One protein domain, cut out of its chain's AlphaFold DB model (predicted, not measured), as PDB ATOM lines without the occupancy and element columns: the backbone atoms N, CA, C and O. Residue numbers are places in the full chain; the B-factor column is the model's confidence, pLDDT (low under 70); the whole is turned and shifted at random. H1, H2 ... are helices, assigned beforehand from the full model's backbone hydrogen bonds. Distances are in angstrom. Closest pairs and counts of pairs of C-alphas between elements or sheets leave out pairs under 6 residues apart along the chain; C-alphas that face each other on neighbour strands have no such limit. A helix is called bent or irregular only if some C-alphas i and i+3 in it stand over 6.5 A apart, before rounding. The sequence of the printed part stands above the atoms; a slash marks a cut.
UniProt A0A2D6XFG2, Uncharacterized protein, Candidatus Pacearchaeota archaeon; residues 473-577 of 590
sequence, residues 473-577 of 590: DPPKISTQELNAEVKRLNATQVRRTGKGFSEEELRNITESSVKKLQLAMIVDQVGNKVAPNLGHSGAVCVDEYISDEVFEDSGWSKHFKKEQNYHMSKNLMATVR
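This is residues 473 to 577 of the 590 residues of an uncharacterized protein of Candidatus Pacearchaeota archaeon (UniProt A0A2D6XFG2). A long helix, H2, runs along the length of an elongated body, with H5 beside it running back the opposite way; H1 slants away from these two near the beginning of H2 and the end of H5. At the other end H2 kinks, the short H3 packs across its last part, and the small H4 sits by the beginning of H5. The printed part has 105 residues, with five named helices in the order H1, H2, H3, H4, H5 and no named strand; the class is all helix. The whole is only just loose, close to compact, with a radius of gyration of the C-alphas of 15.9 A, and spans 48 by 27 by 19 A.

After residues 473 to 478, H1 takes residues 479 to 497, from C-alpha 479 at (233.714, 192.049, 117.966), and is 26.8 A long. H2, residues 503 to 534, is 42.8 A long, from C-alpha 503 at (225.842, 203.586, 106.297). H2 has a kink of 52 degrees near residue 528 and is only just irregular: C-alphas 529 and 532 are 6.8 A apart. H3 is residues 538 to 544 and H4 residues 549 to 553. H5, residues 556 to 575, is 27.7 A long, has a kink of 31 degrees near residue 569 and ends at C-alpha 575, (230.640, 203.213, 114.043).

H2 is the hub, touching three helices. H1, with residues 482 to 486 alone, touches H2 at a steep tilt of 57 degrees, opposite ways; their closest C-alphas, of Val 486 and Thr 510, are 6.5 A apart. H2, with residues 503 to 518 alone, touches H5, opposite ways at a tilt of 36 degrees, only just steep; the closest C-alphas are those of Val 514 and Gln 564, 6.4 A. H1 also touches H5, the same way at a steep tilt of 53 degrees, closest at the C-alphas of Lys 487 and Thr 575, 7.0 A. H3 touches H2 residues 522 to 534 alone, about perpendicular at 77 degrees, with the C-alphas of Gly 527 and Gly 538 closest at 3.7 A. H4 is close to H5 but not clearly touching, the C-alphas of Phe 551 and Ser 557 being closest at 5.3 A. H3 is apart from H1, H4 and H5. In H1, H3 and H4 every O i to N i+4 pair is within hydrogen-bond range; in H2 23 of 28 are, and in H5 12 of 16.

The two C-alphas farthest apart, those of Gly 498 and Asn 533, are 48.9 A apart. The printed part has no cut, and its four links between helices are tight. The mean pLDDT of the printed part is 78.3; residue 553 and residues 569 to 577 are under 70.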
ATOM      1  N   ASP A 473     234.546 173.114 117.792       85.25
ATOM      2  CA  ASP A 473     233.696 174.284 117.600       85.25
ATOM      3  C   ASP A 473     234.272 175.277 116.577       85.25
ATOM      4  O   ASP A 473     235.484 175.523 116.551       85.25
ATOM      5  N   PRO A 474     233.407 175.905 115.757       85.31
ATOM      6  CA  PRO A 474     233.831 176.917 114.807       85.31
ATOM      7  C   PRO A 474     234.450 178.124 115.519       85.31
ATOM      8  O   PRO A 474     233.942 178.580 116.553       85.31
ATOM      9  N   PRO A 475     235.524 178.689 114.950       83.44
ATOM     10  CA  PRO A 475     236.177 179.852 115.513       83.44
ATOM     11  C   PRO A 475     235.279 181.088 115.425       83.44
ATOM     12  O   PRO A 475     234.528 181.253 114.465       83.44
ATOM     13  N   LYS A 476     235.376 181.970 116.425       85.88
ATOM     14  CA  LYS A 476     234.554 183.184 116.529       85.88
ATOM     15  C   LYS A 476     235.363 184.447 116.290       85.88
ATOM     16  O   LYS A 476     236.441 184.618 116.861       85.88
ATOM     17  N   ILE A 477     234.805 185.376 115.530       83.12
ATOM     18  CA  ILE A 477     235.381 186.698 115.320       83.12
ATOM     19  C   ILE A 477     235.198 187.547 116.575       83.12
ATOM     20  O   ILE A 477     234.095 187.754 117.093       83.12
ATOM     21  N   SER A 478     236.296 188.141 117.040       81.38
ATOM     22  CA  SER A 478     236.215 189.158 118.077       81.38
ATOM     23  C   SER A 478     235.493 190.399 117.552       81.38
ATOM     24  O   SER A 478     235.909 191.054 116.592       81.38
ATOM     25  N   THR A 479     234.431 190.797 118.257       77.81
ATOM     26  CA  THR A 479     233.714 192.049 117.966       77.81
ATOM     27  C   THR A 479     234.653 193.260 118.055       77.81
ATOM     28  O   THR A 479     234.452 194.253 117.356       77.81
ATOM     29  N   GLN A 480     235.687 193.201 118.899       77.94
ATOM     30  CA  GLN A 480     236.668 194.278 119.035       77.94
ATOM     31  C   GLN A 480     237.586 194.367 117.814       77.94
ATOM     32  O   GLN A 480     237.778 195.464 117.289       77.94
ATOM     33  N   GLU A 481     238.097 193.233 117.331       77.31
ATOM     34  CA  GLU A 481     238.976 193.171 116.154       77.31
ATOM     35  C   GLU A 481     238.252 193.647 114.896       77.31
ATOM     36  O   GLU A 481     238.761 194.497 114.162       77.31
ATOM     37  N   LEU A 482     237.015 193.185 114.697       81.31
ATOM     38  CA  LEU A 482     236.187 193.624 113.580       81.31
ATOM     39  C   LEU A 482     235.926 195.135 113.631       81.31
ATOM     40  O   LEU A 482     236.079 195.834 112.630       81.31
ATOM     41  N   ASN A 483     235.588 195.672 114.808       78.38
ATOM     42  CA  ASN A 483     235.374 197.109 114.969       78.38
ATOM     43  C   ASN A 483     236.649 197.928 114.741       78.38
ATOM     44  O   ASN A 483     236.573 199.030 114.192       78.38
ATOM     45  N   ALA A 484     237.811 197.425 115.160       78.12
ATOM     46  CA  ALA A 484     239.091 198.075 114.906       78.12
ATOM     47  C   ALA A 484     239.386 198.143 113.400       78.12
ATOM     48  O   ALA A 484     239.762 199.208 112.903       78.12
ATOM     49  N   GLU A 485     239.138 197.059 112.660       78.75
ATOM     50  CA  GLU A 485     239.356 197.011 111.213       78.75
ATOM     51  C   GLU A 485     238.404 197.945 110.452       78.75
ATOM     52  O   GLU A 485     238.855 198.768 109.651       78.75
ATOM     53  N   VAL A 486     237.101 197.917 110.756       80.81
ATOM     54  CA  VAL A 486     236.117 198.806 110.107       80.81
ATOM     55  C   VAL A 486     236.429 200.279 110.404       80.81
ATOM     56  O   VAL A 486     236.405 201.119 109.498       80.81
ATOM     57  N   LYS A 487     236.803 200.616 111.648       81.06
ATOM     58  CA  LYS A 487     237.230 201.981 112.011       81.06
ATOM     59  C   LYS A 487     238.489 202.405 111.262       81.06
ATOM     60  O   LYS A 487     238.560 203.545 110.804       81.06
ATOM     61  N   ARG A 488     239.468 201.509 111.116       81.31
ATOM     62  CA  ARG A 488     240.710 201.770 110.375       81.31
ATOM     63  C   ARG A 488     240.425 202.069 108.902       81.31
ATOM     64  O   ARG A 488     240.970 203.036 108.363       81.31
ATOM     65  N   LEU A 489     239.548 201.290 108.266       79.88
ATOM     66  CA  LEU A 489     239.135 201.495 106.874       79.88
ATOM     67  C   LEU A 489     238.405 202.833 106.695       79.88
ATOM     68  O   LEU A 489     238.777 203.615 105.818       79.88
ATOM     69  N   ASN A 490     237.449 203.154 107.572       78.56
ATOM     70  CA  ASN A 490     236.735 204.430 107.527       78.56
ATOM     71  C   ASN A 490     237.668 205.631 107.764       78.56
ATOM     72  O   ASN A 490     237.623 206.604 107.021       78.56
ATOM     73  N   ALA A 491     238.585 205.554 108.733       76.31
ATOM     74  CA  ALA A 491     239.582 206.604 108.964       76.31
ATOM     75  C   ALA A 491     240.512 206.809 107.755       76.31
ATOM     76  O   ALA A 491     240.887 207.941 107.447       76.31
ATOM     77  N   THR A 492     240.871 205.733 107.050       78.75
ATOM     78  CA  THR A 492     241.673 205.810 105.819       78.75
ATOM     79  C   THR A 492     240.902 206.501 104.694       78.75
ATOM     80  O   THR A 492     241.465 207.347 104.003       78.75
ATOM     81  N   GLN A 493     239.608 206.204 104.549       79.94
ATOM     82  CA  GLN A 493     238.736 206.875 103.584       79.94
ATOM     83  C   GLN A 493     238.578 208.363 103.911       79.94
ATOM     84  O   GLN A 493     238.823 209.189 103.039       79.94
ATOM     85  N   VAL A 494     238.310 208.715 105.174       77.56
ATOM     86  CA  VAL A 494     238.228 210.117 105.627       77.56
ATOM     87  C   VAL A 494     239.506 210.883 105.291       77.56
ATOM     88  O   VAL A 494     239.432 212.000 104.788       77.56
ATOM     89  N   ARG A 495     240.684 210.285 105.514       79.50
ATOM     90  CA  ARG A 495     241.966 210.908 105.143       79.50
ATOM     91  C   ARG A 495     242.117 211.115 103.634       79.50
ATOM     92  O   ARG A 495     242.798 212.048 103.234       79.50
ATOM     93  N   ARG A 496     241.519 210.249 102.809       79.25
ATOM     94  CA  ARG A 496     241.637 210.284 101.344       79.25
ATOM     95  C   ARG A 496     240.626 211.220 100.684       79.25
ATOM     96  O   ARG A 496     240.970 211.882  99.714       79.25
ATOM     97  N   THR A 497     239.386 211.242 101.162       81.19
ATOM     98  CA  THR A 497     238.258 211.908 100.486       81.19
ATOM     99  C   THR A 497     237.641 213.038 101.307       81.19
ATOM    100  O   THR A 497     236.719 213.702 100.842       81.19
ATOM    101  N   GLY A 498     238.088 213.244 102.550       79.19
ATOM    102  CA  GLY A 498     237.488 214.192 103.491       79.19
ATOM    103  C   GLY A 498     236.133 213.747 104.056       79.19
ATOM    104  O   GLY A 498     235.590 214.419 104.933       79.19
ATOM    105  N   LYS A 499     235.583 212.612 103.598       79.88
ATOM    106  CA  LYS A 499     234.293 212.059 104.033       79.88
ATOM    107  C   LYS A 499     234.436 210.585 104.412       79.88
ATOM    108  O   LYS A 499     235.215 209.853 103.811       79.88
ATOM    109  N   GLY A 500     233.697 210.161 105.434       76.94
ATOM    110  CA  GLY A 500     233.589 208.744 105.787       76.94
ATOM    111  C   GLY A 500     232.686 207.990 104.816       76.94
ATOM    112  O   GLY A 500     232.029 208.603 103.977       76.94
ATOM    113  N   PHE A 501     232.658 206.671 104.955       77.19
ATOM    114  CA  PHE A 501     231.708 205.818 104.246       77.19
ATOM    115  C   PHE A 501     230.265 206.106 104.684       77.19
ATOM    116  O   PHE A 501     230.021 206.456 105.845       77.19
ATOM    117  N   SER A 502     229.321 205.949 103.757       77.00
ATOM    118  CA  SER A 502     227.888 205.930 104.055       77.00
ATOM    119  C   SER A 502     227.524 204.720 104.924       77.00
ATOM    120  O   SER A 502     228.314 203.792 105.102       77.00
ATOM    121  N   GLU A 503     226.317 204.710 105.485       74.31
ATOM    122  CA  GLU A 503     225.842 203.586 106.297       74.31
ATOM    123  C   GLU A 503     225.757 202.279 105.491       74.31
ATOM    124  O   GLU A 503     226.175 201.221 105.963       74.31
ATOM    125  N   GLU A 504     225.310 202.364 104.239       74.31
ATOM    126  CA  GLU A 504     225.248 201.234 103.312       74.31
ATOM    127  C   GLU A 504     226.647 200.745 102.901       74.31
ATOM    128  O   GLU A 504     226.921 199.545 102.898       74.31
ATOM    129  N   GLU A 505     227.585 201.660 102.650       76.31
ATOM    130  CA  GLU A 505     228.981 201.305 102.380       76.31
ATOM    131  C   GLU A 505     229.642 200.646 103.599       76.31
ATOM    132  O   GLU A 505     230.354 199.650 103.460       76.31
ATOM    133  N   LEU A 506     229.382 201.150 104.812       73.88
ATOM    134  CA  LEU A 506     229.854 200.535 106.056       73.88
ATOM    135  C   LEU A 506     229.258 199.143 106.261       73.88
ATOM    136  O   LEU A 506     229.966 198.255 106.742       73.88
ATOM    137  N   ARG A 507     227.996 198.930 105.873       75.19
ATOM    138  CA  ARG A 507     227.348 197.616 105.882       75.19
ATOM    139  C   ARG A 507     228.101 196.647 104.961       75.19
ATOM    140  O   ARG A 507     228.585 195.617 105.426       75.19
ATOM    141  N   ASN A 508     228.321 197.029 103.706       77.88
ATOM    142  CA  ASN A 508     229.028 196.198 102.724       77.88
ATOM    143  C   ASN A 508     230.487 195.910 103.133       77.88
ATOM    144  O   ASN A 508     230.985 194.791 102.969       77.88
ATOM    145  N   ILE A 509     231.175 196.898 103.715       76.88
ATOM    146  CA  ILE A 509     232.540 196.741 104.243       76.88
ATOM    147  C   ILE A 509     232.559 195.795 105.441       76.88
ATOM    148  O   ILE A 509     233.470 194.973 105.544       76.88
ATOM    149  N   THR A 510     231.580 195.898 106.340       76.75
ATOM    150  CA  THR A 510     231.484 195.021 107.514       76.75
ATOM    151  C   THR A 510     231.258 193.580 107.073       76.75
ATOM    152  O   THR A 510     232.005 192.705 107.502       76.75
ATOM    153  N   GLU A 511     230.324 193.340 106.151       80.94
ATOM    154  CA  GLU A 511     230.061 192.006 105.603       80.94
ATOM    155  C   GLU A 511     231.312 191.414 104.941       80.94
ATOM    156  O   GLU A 511     231.724 190.293 105.247       80.94
ATOM    157  N   SER A 512     231.973 192.201 104.089       78.62
ATOM    158  CA  SER A 512     233.213 191.792 103.423       78.62
ATOM    159  C   SER A 512     234.340 191.508 104.423       78.62
ATOM    160  O   SER A 512     235.121 190.573 104.235       78.62
ATOM    161  N   SER A 513     234.428 192.290 105.504       78.81
ATOM    162  CA  SER A 513     235.442 192.122 106.552       78.81
ATOM    163  C   SER A 513     235.195 190.867 107.383       78.81
ATOM    164  O   SER A 513     236.142 190.135 107.654       78.81
ATOM    165  N   VAL A 514     233.937 190.577 107.732       81.88
ATOM    166  CA  VAL A 514     233.552 189.342 108.432       81.88
ATOM    167  C   VAL A 514     233.912 188.121 107.590       81.88
ATOM    168  O   VAL A 514     234.639 187.255 108.069       81.88
ATOM    169  N   LYS A 515     233.500 188.080 106.315       84.50
ATOM    170  CA  LYS A 515     233.826 186.962 105.408       84.50
ATOM    171  C   LYS A 515     235.336 186.765 105.267       84.50
ATOM    172  O   LYS A 515     235.826 185.639 105.284       84.50
ATOM    173  N   LYS A 516     236.096 187.860 105.176       83.94
ATOM    174  CA  LYS A 516     237.562 187.818 105.105       83.94
ATOM    175  C   LYS A 516     238.199 187.268 106.386       83.94
ATOM    176  O   LYS A 516     239.162 186.510 106.289       83.94
ATOM    177  N   LEU A 517     237.699 187.658 107.558       83.06
ATOM    178  CA  LEU A 517     238.187 187.153 108.844       83.06
ATOM    179  C   LEU A 517     237.841 185.670 109.019       83.06
ATOM    180  O   LEU A 517     238.733 184.896 109.346       83.06
ATOM    181  N   GLN A 518     236.613 185.254 108.695       86.50
ATOM    182  CA  GLN A 518     236.214 183.839 108.699       86.50
ATOM    183  C   GLN A 518     237.107 183.006 107.776       86.50
ATOM    184  O   GLN A 518     237.647 181.988 108.200       86.50
ATOM    185  N   LEU A 519     237.361 183.477 106.550       86.25
ATOM    186  CA  LEU A 519     238.282 182.802 105.635       86.25
ATOM    187  C   LEU A 519     239.703 182.714 106.210       86.25
ATOM    188  O   LEU A 519     240.346 181.675 106.087       86.25
ATOM    189  N   ALA A 520     240.204 183.773 106.852       82.81
ATOM    190  CA  ALA A 520     241.517 183.744 107.492       82.81
ATOM    191  C   ALA A 520     241.580 182.709 108.626       82.81
ATOM    192  O   ALA A 520     242.574 181.994 108.725       82.81
ATOM    193  N   MET A 521     240.516 182.580 109.423       86.75
ATOM    194  CA  MET A 521     240.414 181.567 110.477       86.75
ATOM    195  C   MET A 521     240.346 180.148 109.902       86.75
ATOM    196  O   MET A 521     241.036 179.264 110.400       86.75
ATOM    197  N   ILE A 522     239.594 179.926 108.818       89.38
ATOM    198  CA  ILE A 522     239.565 178.636 108.107       89.38
ATOM    199  C   ILE A 522     240.962 178.286 107.578       89.38
ATOM    200  O   ILE A 522     241.440 177.162 107.739       89.38
ATOM    201  N   VAL A 523     241.646 179.251 106.959       85.38
ATOM    202  CA  VAL A 523     243.016 179.061 106.470       85.38
ATOM    203  C   VAL A 523     243.967 178.731 107.615       85.38
ATOM    204  O   VAL A 523     244.804 177.848 107.452       85.38
ATOM    205  N   ASP A 524     243.837 179.401 108.755       85.88
ATOM    206  CA  ASP A 524     244.699 179.181 109.909       85.88
ATOM    207  C   ASP A 524     244.467 177.816 110.568       85.88
ATOM    208  O   ASP A 524     245.400 177.034 110.746       85.88
ATOM    209  N   GLN A 525     243.210 177.485 110.858       88.56
ATOM    210  CA  GLN A 525     242.865 176.301 111.640       88.56
ATOM    211  C   GLN A 525     242.806 175.018 110.815       88.56
ATOM    212  O   GLN A 525     243.124 173.946 111.335       88.56
ATOM    213  N   VAL A 526     242.420 175.117 109.541       89.81
ATOM    214  CA  VAL A 526     242.230 173.965 108.649       89.81
ATOM    215  C   VAL A 526     243.273 173.971 107.541       89.81
ATOM    216  O   VAL A 526     244.057 173.027 107.414       89.81
ATOM    217  N   GLY A 527     243.346 175.058 106.772       86.88
ATOM    218  CA  GLY A 527     244.236 175.165 105.616       86.88
ATOM    219  C   GLY A 527     245.703 174.888 105.958       86.88
ATOM    220  O   GLY A 527     246.347 174.087 105.281       86.88
ATOM    221  N   ASN A 528     246.236 175.503 107.013       85.94
ATOM    222  CA  ASN A 528     247.637 175.367 107.419       85.94
ATOM    223  C   ASN A 528     247.971 173.979 107.982       85.94
ATOM    224  O   ASN A 528     249.122 173.562 107.884       85.94
ATOM    225  N   LYS A 529     246.987 173.240 108.512       88.00
ATOM    226  CA  LYS A 529     247.176 171.848 108.952       88.00
ATOM    227  C   LYS A 529     247.146 170.862 107.779       88.00
ATOM    228  O   LYS A 529     247.872 169.872 107.778       88.00
ATOM    229  N   VAL A 530     246.362 171.153 106.739       86.88
ATOM    230  CA  VAL A 530     246.292 170.341 105.509       86.88
ATOM    231  C   VAL A 530     247.480 170.617 104.570       86.88
ATOM    232  O   VAL A 530     247.997 169.707 103.919       86.88
ATOM    233  N   ALA A 531     247.953 171.862 104.526       84.00
ATOM    234  CA  ALA A 531     248.996 172.361 103.627       84.00
ATOM    235  C   ALA A 531     250.291 171.523 103.541       84.00
ATOM    236  O   ALA A 531     250.716 171.239 102.410       84.00
ATOM    237  N   PRO A 532     250.906 171.078 104.659       81.38
ATOM    238  CA  PRO A 532     252.126 170.269 104.631       81.38
ATOM    239  C   PRO A 532     251.969 168.974 103.826       81.38
ATOM    240  O   PRO A 532     252.863 168.589 103.069       81.38
ATOM    241  N   ASN A 533     250.791 168.346 103.897       84.69
ATOM    242  CA  ASN A 533     250.498 167.102 103.187       84.69
ATOM    243  C   ASN A 533     250.440 167.310 101.667       84.69
ATOM    244  O   ASN A 533     250.900 166.470 100.896       84.69
ATOM    245  N   LEU A 534     249.950 168.462 101.202       83.94
ATOM    246  CA  LEU A 534     249.780 168.738  99.772       83.94
ATOM    247  C   LEU A 534     250.957 169.468  99.115       83.94
ATOM    248  O   LEU A 534     251.016 169.492  97.875       83.94
ATOM    249  N   GLY A 535     251.844 170.077  99.907       79.19
ATOM    250  CA  GLY A 535     252.921 170.946  99.426       79.19
ATOM    251  C   GLY A 535     252.411 172.287  98.876       79.19
ATOM    252  O   GLY A 535     252.902 172.749  97.847       79.19
ATOM    253  N   HIS A 536     251.389 172.878  99.510       80.25
ATOM    254  CA  HIS A 536     250.818 174.200  99.173       80.25
ATOM    255  C   HIS A 536     250.751 175.105 100.404       80.25
ATOM    256  O   HIS A 536     251.051 174.671 101.507       80.25
ATOM    257  N   SER A 537     250.376 176.374 100.225       80.25
ATOM    258  CA  SER A 537     249.974 177.221 101.355       80.25
ATOM    259  C   SER A 537     248.547 176.889 101.799       80.25
ATOM    260  O   SER A 537     247.735 176.463 100.977       80.25
ATOM    261  N   GLY A 538     248.214 177.161 103.066       79.31
ATOM    262  CA  GLY A 538     246.871 176.905 103.594       79.31
ATOM    263  C   GLY A 538     245.767 177.605 102.803       79.31
ATOM    264  O   GLY A 538     244.749 176.994 102.499       79.31
ATOM    265  N   ALA A 539     246.020 178.840 102.358       82.12
ATOM    266  CA  ALA A 539     245.100 179.578 101.494       82.12
ATOM    267  C   ALA A 539     244.815 178.847 100.176       82.12
ATOM    268  O   ALA A 539     243.664 178.746  99.777       82.12
ATOM    269  N   VAL A 540     245.843 178.293  99.522       84.00
ATOM    270  CA  VAL A 540     245.661 177.531  98.276       84.00
ATOM    271  C   VAL A 540     244.932 176.213  98.542       84.00
ATOM    272  O   VAL A 540     244.143 175.785  97.708       84.00
ATOM    273  N   CYS A 541     245.168 175.566  99.686       85.38
ATOM    274  CA  CYS A 541     244.438 174.355 100.064       85.38
ATOM    275  C   CYS A 541     242.935 174.613 100.211       85.38
ATOM    276  O   CYS A 541     242.154 173.892  99.599       85.38
ATOM    277  N   VAL A 542     242.545 175.649 100.958       84.94
ATOM    278  CA  VAL A 542     241.131 176.026 101.152       84.94
ATOM    279  C   VAL A 542     240.489 176.438  99.828       84.94
ATOM    280  O   VAL A 542     239.418 175.968  99.466       84.94
ATOM    281  N   ASP A 543     241.184 177.275  99.067       83.62
ATOM    282  CA  ASP A 543     240.640 177.877  97.857       83.62
ATOM    283  C   ASP A 543     240.482 176.862  96.705       83.62
ATOM    284  O   ASP A 543     239.464 176.853  96.022       83.62
ATOM    285  N   GLU A 544     241.459 175.974  96.487       82.69
ATOM    286  CA  GLU A 544     241.516 175.125  95.281       82.69
ATOM    287  C   GLU A 544     241.237 173.633  95.512       82.69
ATOM    288  O   GLU A 544     240.915 172.931  94.548       82.69
ATOM    289  N   TYR A 545     241.392 173.123  96.740       84.75
ATOM    290  CA  TYR A 545     241.379 171.675  97.005       84.75
ATOM    291  C   TYR A 545     240.299 171.219  97.986       84.75
ATOM    292  O   TYR A 545     239.729 170.155  97.765       84.75
ATOM    293  N   ILE A 546     240.054 171.969  99.061       83.00
ATOM    294  CA  ILE A 546     239.087 171.603 100.104       83.00
ATOM    295  C   ILE A 546     237.686 172.025  99.639       83.00
ATOM    296  O   ILE A 546     237.482 173.193  99.309       83.00
ATOM    297  N   SER A 547     236.744 171.081  99.580       80.25
ATOM    298  CA  SER A 547     235.328 171.375  99.297       80.25
ATOM    299  C   SER A 547     234.659 172.057 100.485       80.25
ATOM    300  O   SER A 547     234.905 171.674 101.630       80.25
ATOM    301  N   ASP A 548     233.785 173.026 100.212       76.38
ATOM    302  CA  ASP A 548     233.041 173.738 101.251       76.38
ATOM    303  C   ASP A 548     232.049 172.841 102.017       76.38
ATOM    304  O   ASP A 548     231.715 173.138 103.165       76.38
ATOM    305  N   GLU A 549     231.663 171.697 101.438       72.62
ATOM    306  CA  GLU A 549     230.777 170.694 102.053       72.62
ATOM    307  C   GLU A 549     231.265 170.259 103.445       72.62
ATOM    308  O   GLU A 549     230.461 170.068 104.353       72.62
ATOM    309  N   VAL A 550     232.583 170.194 103.686       71.44
ATOM    310  CA  VAL A 550     233.104 169.820 105.017       71.44
ATOM    311  C   VAL A 550     232.780 170.849 106.104       71.44
ATOM    312  O   VAL A 550     232.684 170.500 107.284       71.44
ATOM    313  N   PHE A 551     232.596 172.118 105.735       78.12
ATOM    314  CA  PHE A 551     232.171 173.173 106.656       78.12
ATOM    315  C   PHE A 551     230.649 173.184 106.832       78.12
ATOM    316  O   PHE A 551     230.153 173.591 107.886       78.12
ATOM    317  N   GLU A 552     229.900 172.730 105.827       75.81
ATOM    318  CA  GLU A 552     228.448 172.554 105.912       75.81
ATOM    319  C   GLU A 552     228.091 171.383 106.829       75.81
ATOM    320  O   GLU A 552     227.388 171.596 107.820       75.81
ATOM    321  N   ASP A 553     228.677 170.208 106.587       69.38
ATOM    322  CA  ASP A 553     228.487 168.981 107.372       69.38
ATOM    323  C   ASP A 553     228.857 169.156 108.851       69.38
ATOM    324  O   ASP A 553     228.220 168.599 109.742       69.38
ATOM    325  N   SER A 554     229.899 169.941 109.135       72.06
ATOM    326  CA  SER A 554     230.347 170.220 110.507       72.06
ATOM    327  C   SER A 554     229.522 171.296 111.218       72.06
ATOM    328  O   SER A 554     229.755 171.581 112.391       72.06
ATOM    329  N   GLY A 555     228.581 171.945 110.524       75.75
ATOM    330  CA  GLY A 555     227.794 173.054 111.060       75.75
ATOM    331  C   GLY A 555     228.547 174.387 111.159       75.75
ATOM    332  O   GLY A 555     227.946 175.399 111.546       75.75
ATOM    333  N   TRP A 556     229.823 174.440 110.758       84.38
ATOM    334  CA  TRP A 556     230.629 175.663 110.722       84.38
ATOM    335  C   TRP A 556     230.013 176.714 109.790       84.38
ATOM    336  O   TRP A 556     229.863 177.870 110.184       84.38
ATOM    337  N   SER A 557     229.534 176.320 108.606       80.06
ATOM    338  CA  SER A 557     228.870 177.230 107.658       80.06
ATOM    339  C   SER A 557     227.613 177.874 108.252       80.06
ATOM    340  O   SER A 557     227.369 179.071 108.078       80.06
ATOM    341  N   LYS A 558     226.821 177.110 109.018       79.94
ATOM    342  CA  LYS A 558     225.635 177.626 109.724       79.94
ATOM    343  C   LYS A 558     226.034 178.597 110.835       79.94
ATOM    344  O   LYS A 558     225.379 179.626 111.009       79.94
ATOM    345  N   HIS A 559     227.103 178.292 111.569       83.69
ATOM    346  CA  HIS A 559     227.652 179.186 112.582       83.69
ATOM    347  C   HIS A 559     228.136 180.506 111.976       83.69
ATOM    348  O   HIS A 559     227.710 181.572 112.419       83.69
ATOM    349  N   PHE A 560     228.939 180.445 110.915       84.62
ATOM    350  CA  PHE A 560     229.467 181.622 110.236       84.62
ATOM    351  C   PHE A 560     228.366 182.514 109.661       84.62
ATOM    352  O   PHE A 560     228.454 183.733 109.799       84.62
ATOM    353  N   LYS A 561     227.289 181.939 109.104       82.81
ATOM    354  CA  LYS A 561     226.101 182.702 108.671       82.81
ATOM    355  C   LYS A 561     225.416 183.417 109.847       82.81
ATOM    356  O   LYS A 561     225.068 184.593 109.737       82.81
ATOM    357  N   LYS A 562     225.251 182.749 110.997       81.81
ATOM    358  CA  LYS A 562     224.698 183.382 112.213       81.81
ATOM    359  C   LYS A 562     225.596 184.508 112.729       81.81
ATOM    360  O   LYS A 562     225.098 185.570 113.095       81.81
ATOM    361  N   GLU A 563     226.905 184.289 112.741       80.88
ATOM    362  CA  GLU A 563     227.894 185.274 113.174       80.88
ATOM    363  C   GLU A 563     227.944 186.498 112.245       80.88
ATOM    364  O   GLU A 563     227.997 187.632 112.727       80.88
ATOM    365  N   GLN A 564     227.831 186.296 110.926       82.56
ATOM    366  CA  GLN A 564     227.655 187.380 109.957       82.56
ATOM    367  C   GLN A 564     226.439 188.232 110.331       82.56
ATOM    368  O   GLN A 564     226.588 189.425 110.590       82.56
ATOM    369  N   ASN A 565     225.260 187.624 110.483       80.19
ATOM    370  CA  ASN A 565     224.037 188.345 110.856       80.19
ATOM    371  C   ASN A 565     224.172 189.092 112.198       80.19
ATOM    372  O   ASN A 565     223.713 190.231 112.346       80.19
ATOM    373  N   TYR A 566     224.848 188.485 113.175       80.62
ATOM    374  CA  TYR A 566     225.127 189.104 114.469       80.62
ATOM    375  C   TYR A 566     226.005 190.359 114.346       80.62
ATOM    376  O   TYR A 566     225.683 191.410 114.904       80.62
ATOM    377  N   HIS A 567     227.105 190.291 113.595       76.00
ATOM    378  CA  HIS A 567     227.989 191.442 113.421       76.00
ATOM    379  C   HIS A 567     227.375 192.542 112.563       76.00
ATOM    380  O   HIS A 567     227.580 193.721 112.863       76.00
ATOM    381  N   MET A 568     226.585 192.171 111.556       72.69
ATOM    382  CA  MET A 568     225.846 193.124 110.736       72.69
ATOM    383  C   MET A 568     224.829 193.911 111.568       72.69
ATOM    384  O   MET A 568     224.739 195.124 111.413       72.69
ATOM    385  N   SER A 569     224.127 193.266 112.504       68.25
ATOM    386  CA  SER A 569     223.132 193.935 113.360       68.25
ATOM    387  C   SER A 569     223.741 194.780 114.491       68.25
ATOM    388  O   SER A 569     223.246 195.873 114.765       68.25
ATOM    389  N   LYS A 570     224.829 194.336 115.142       61.16
ATOM    390  CA  LYS A 570     225.426 195.067 116.283       61.16
ATOM    391  C   LYS A 570     226.428 196.165 115.910       61.16
ATOM    392  O   LYS A 570     226.484 197.177 116.610       61.16
ATOM    393  N   ASN A 571     227.246 195.992 114.868       55.62
ATOM    394  CA  ASN A 571     228.368 196.911 114.614       55.62
ATOM    395  C   ASN A 571     227.983 198.172 113.829       55.62
ATOM    396  O   ASN A 571     228.637 199.198 114.025       55.62
ATOM    397  N   LEU A 572     226.890 198.152 113.051       53.16
ATOM    398  CA  LEU A 572     226.309 199.359 112.434       53.16
ATOM    399  C   LEU A 572     226.065 200.472 113.477       53.16
ATOM    400  O   LEU A 572     226.331 201.645 113.231       53.16
ATOM    401  N   MET A 573     225.672 200.101 114.699       44.03
ATOM    402  CA  MET A 573     225.346 201.042 115.779       44.03
ATOM    403  C   MET A 573     226.574 201.687 116.453       44.03
ATOM    404  O   MET A 573     226.463 202.757 117.060       44.03
ATOM    405  N   ALA A 574     227.757 201.063 116.380       50.16
ATOM    406  CA  ALA A 574     228.951 201.520 117.101       50.16
ATOM    407  C   ALA A 574     229.821 202.501 116.293       50.16
ATOM    408  O   ALA A 574     230.465 203.378 116.876       50.16
ATOM    409  N   THR A 575     229.847 202.375 114.964       50.38
ATOM    410  CA  THR A 575     230.640 203.213 114.043       50.38
ATOM    411  C   THR A 575     229.937 204.505 113.627       50.38
ATOM    412  O   THR A 575     230.621 205.473 113.300       50.38
ATOM    413  N   VAL A 576     228.602 204.566 113.710       45.03
ATOM    414  CA  VAL A 576     227.793 205.752 113.356       45.03
ATOM    415  C   VAL A 576     227.723 206.791 114.488       45.03
ATOM    416  O   VAL A 576     227.330 207.940 114.265       45.03
ATOM    417  N   ARG A 577     228.157 206.459 115.716       42.59
ATOM    418  CA  ARG A 577     228.197 207.436 116.820       42.59
ATOM    419  C   ARG A 577     229.127 208.602 116.468       42.59
ATOM    420  O   ARG A 577     230.351 208.490 116.552       42.59
TER     421      ARG A 577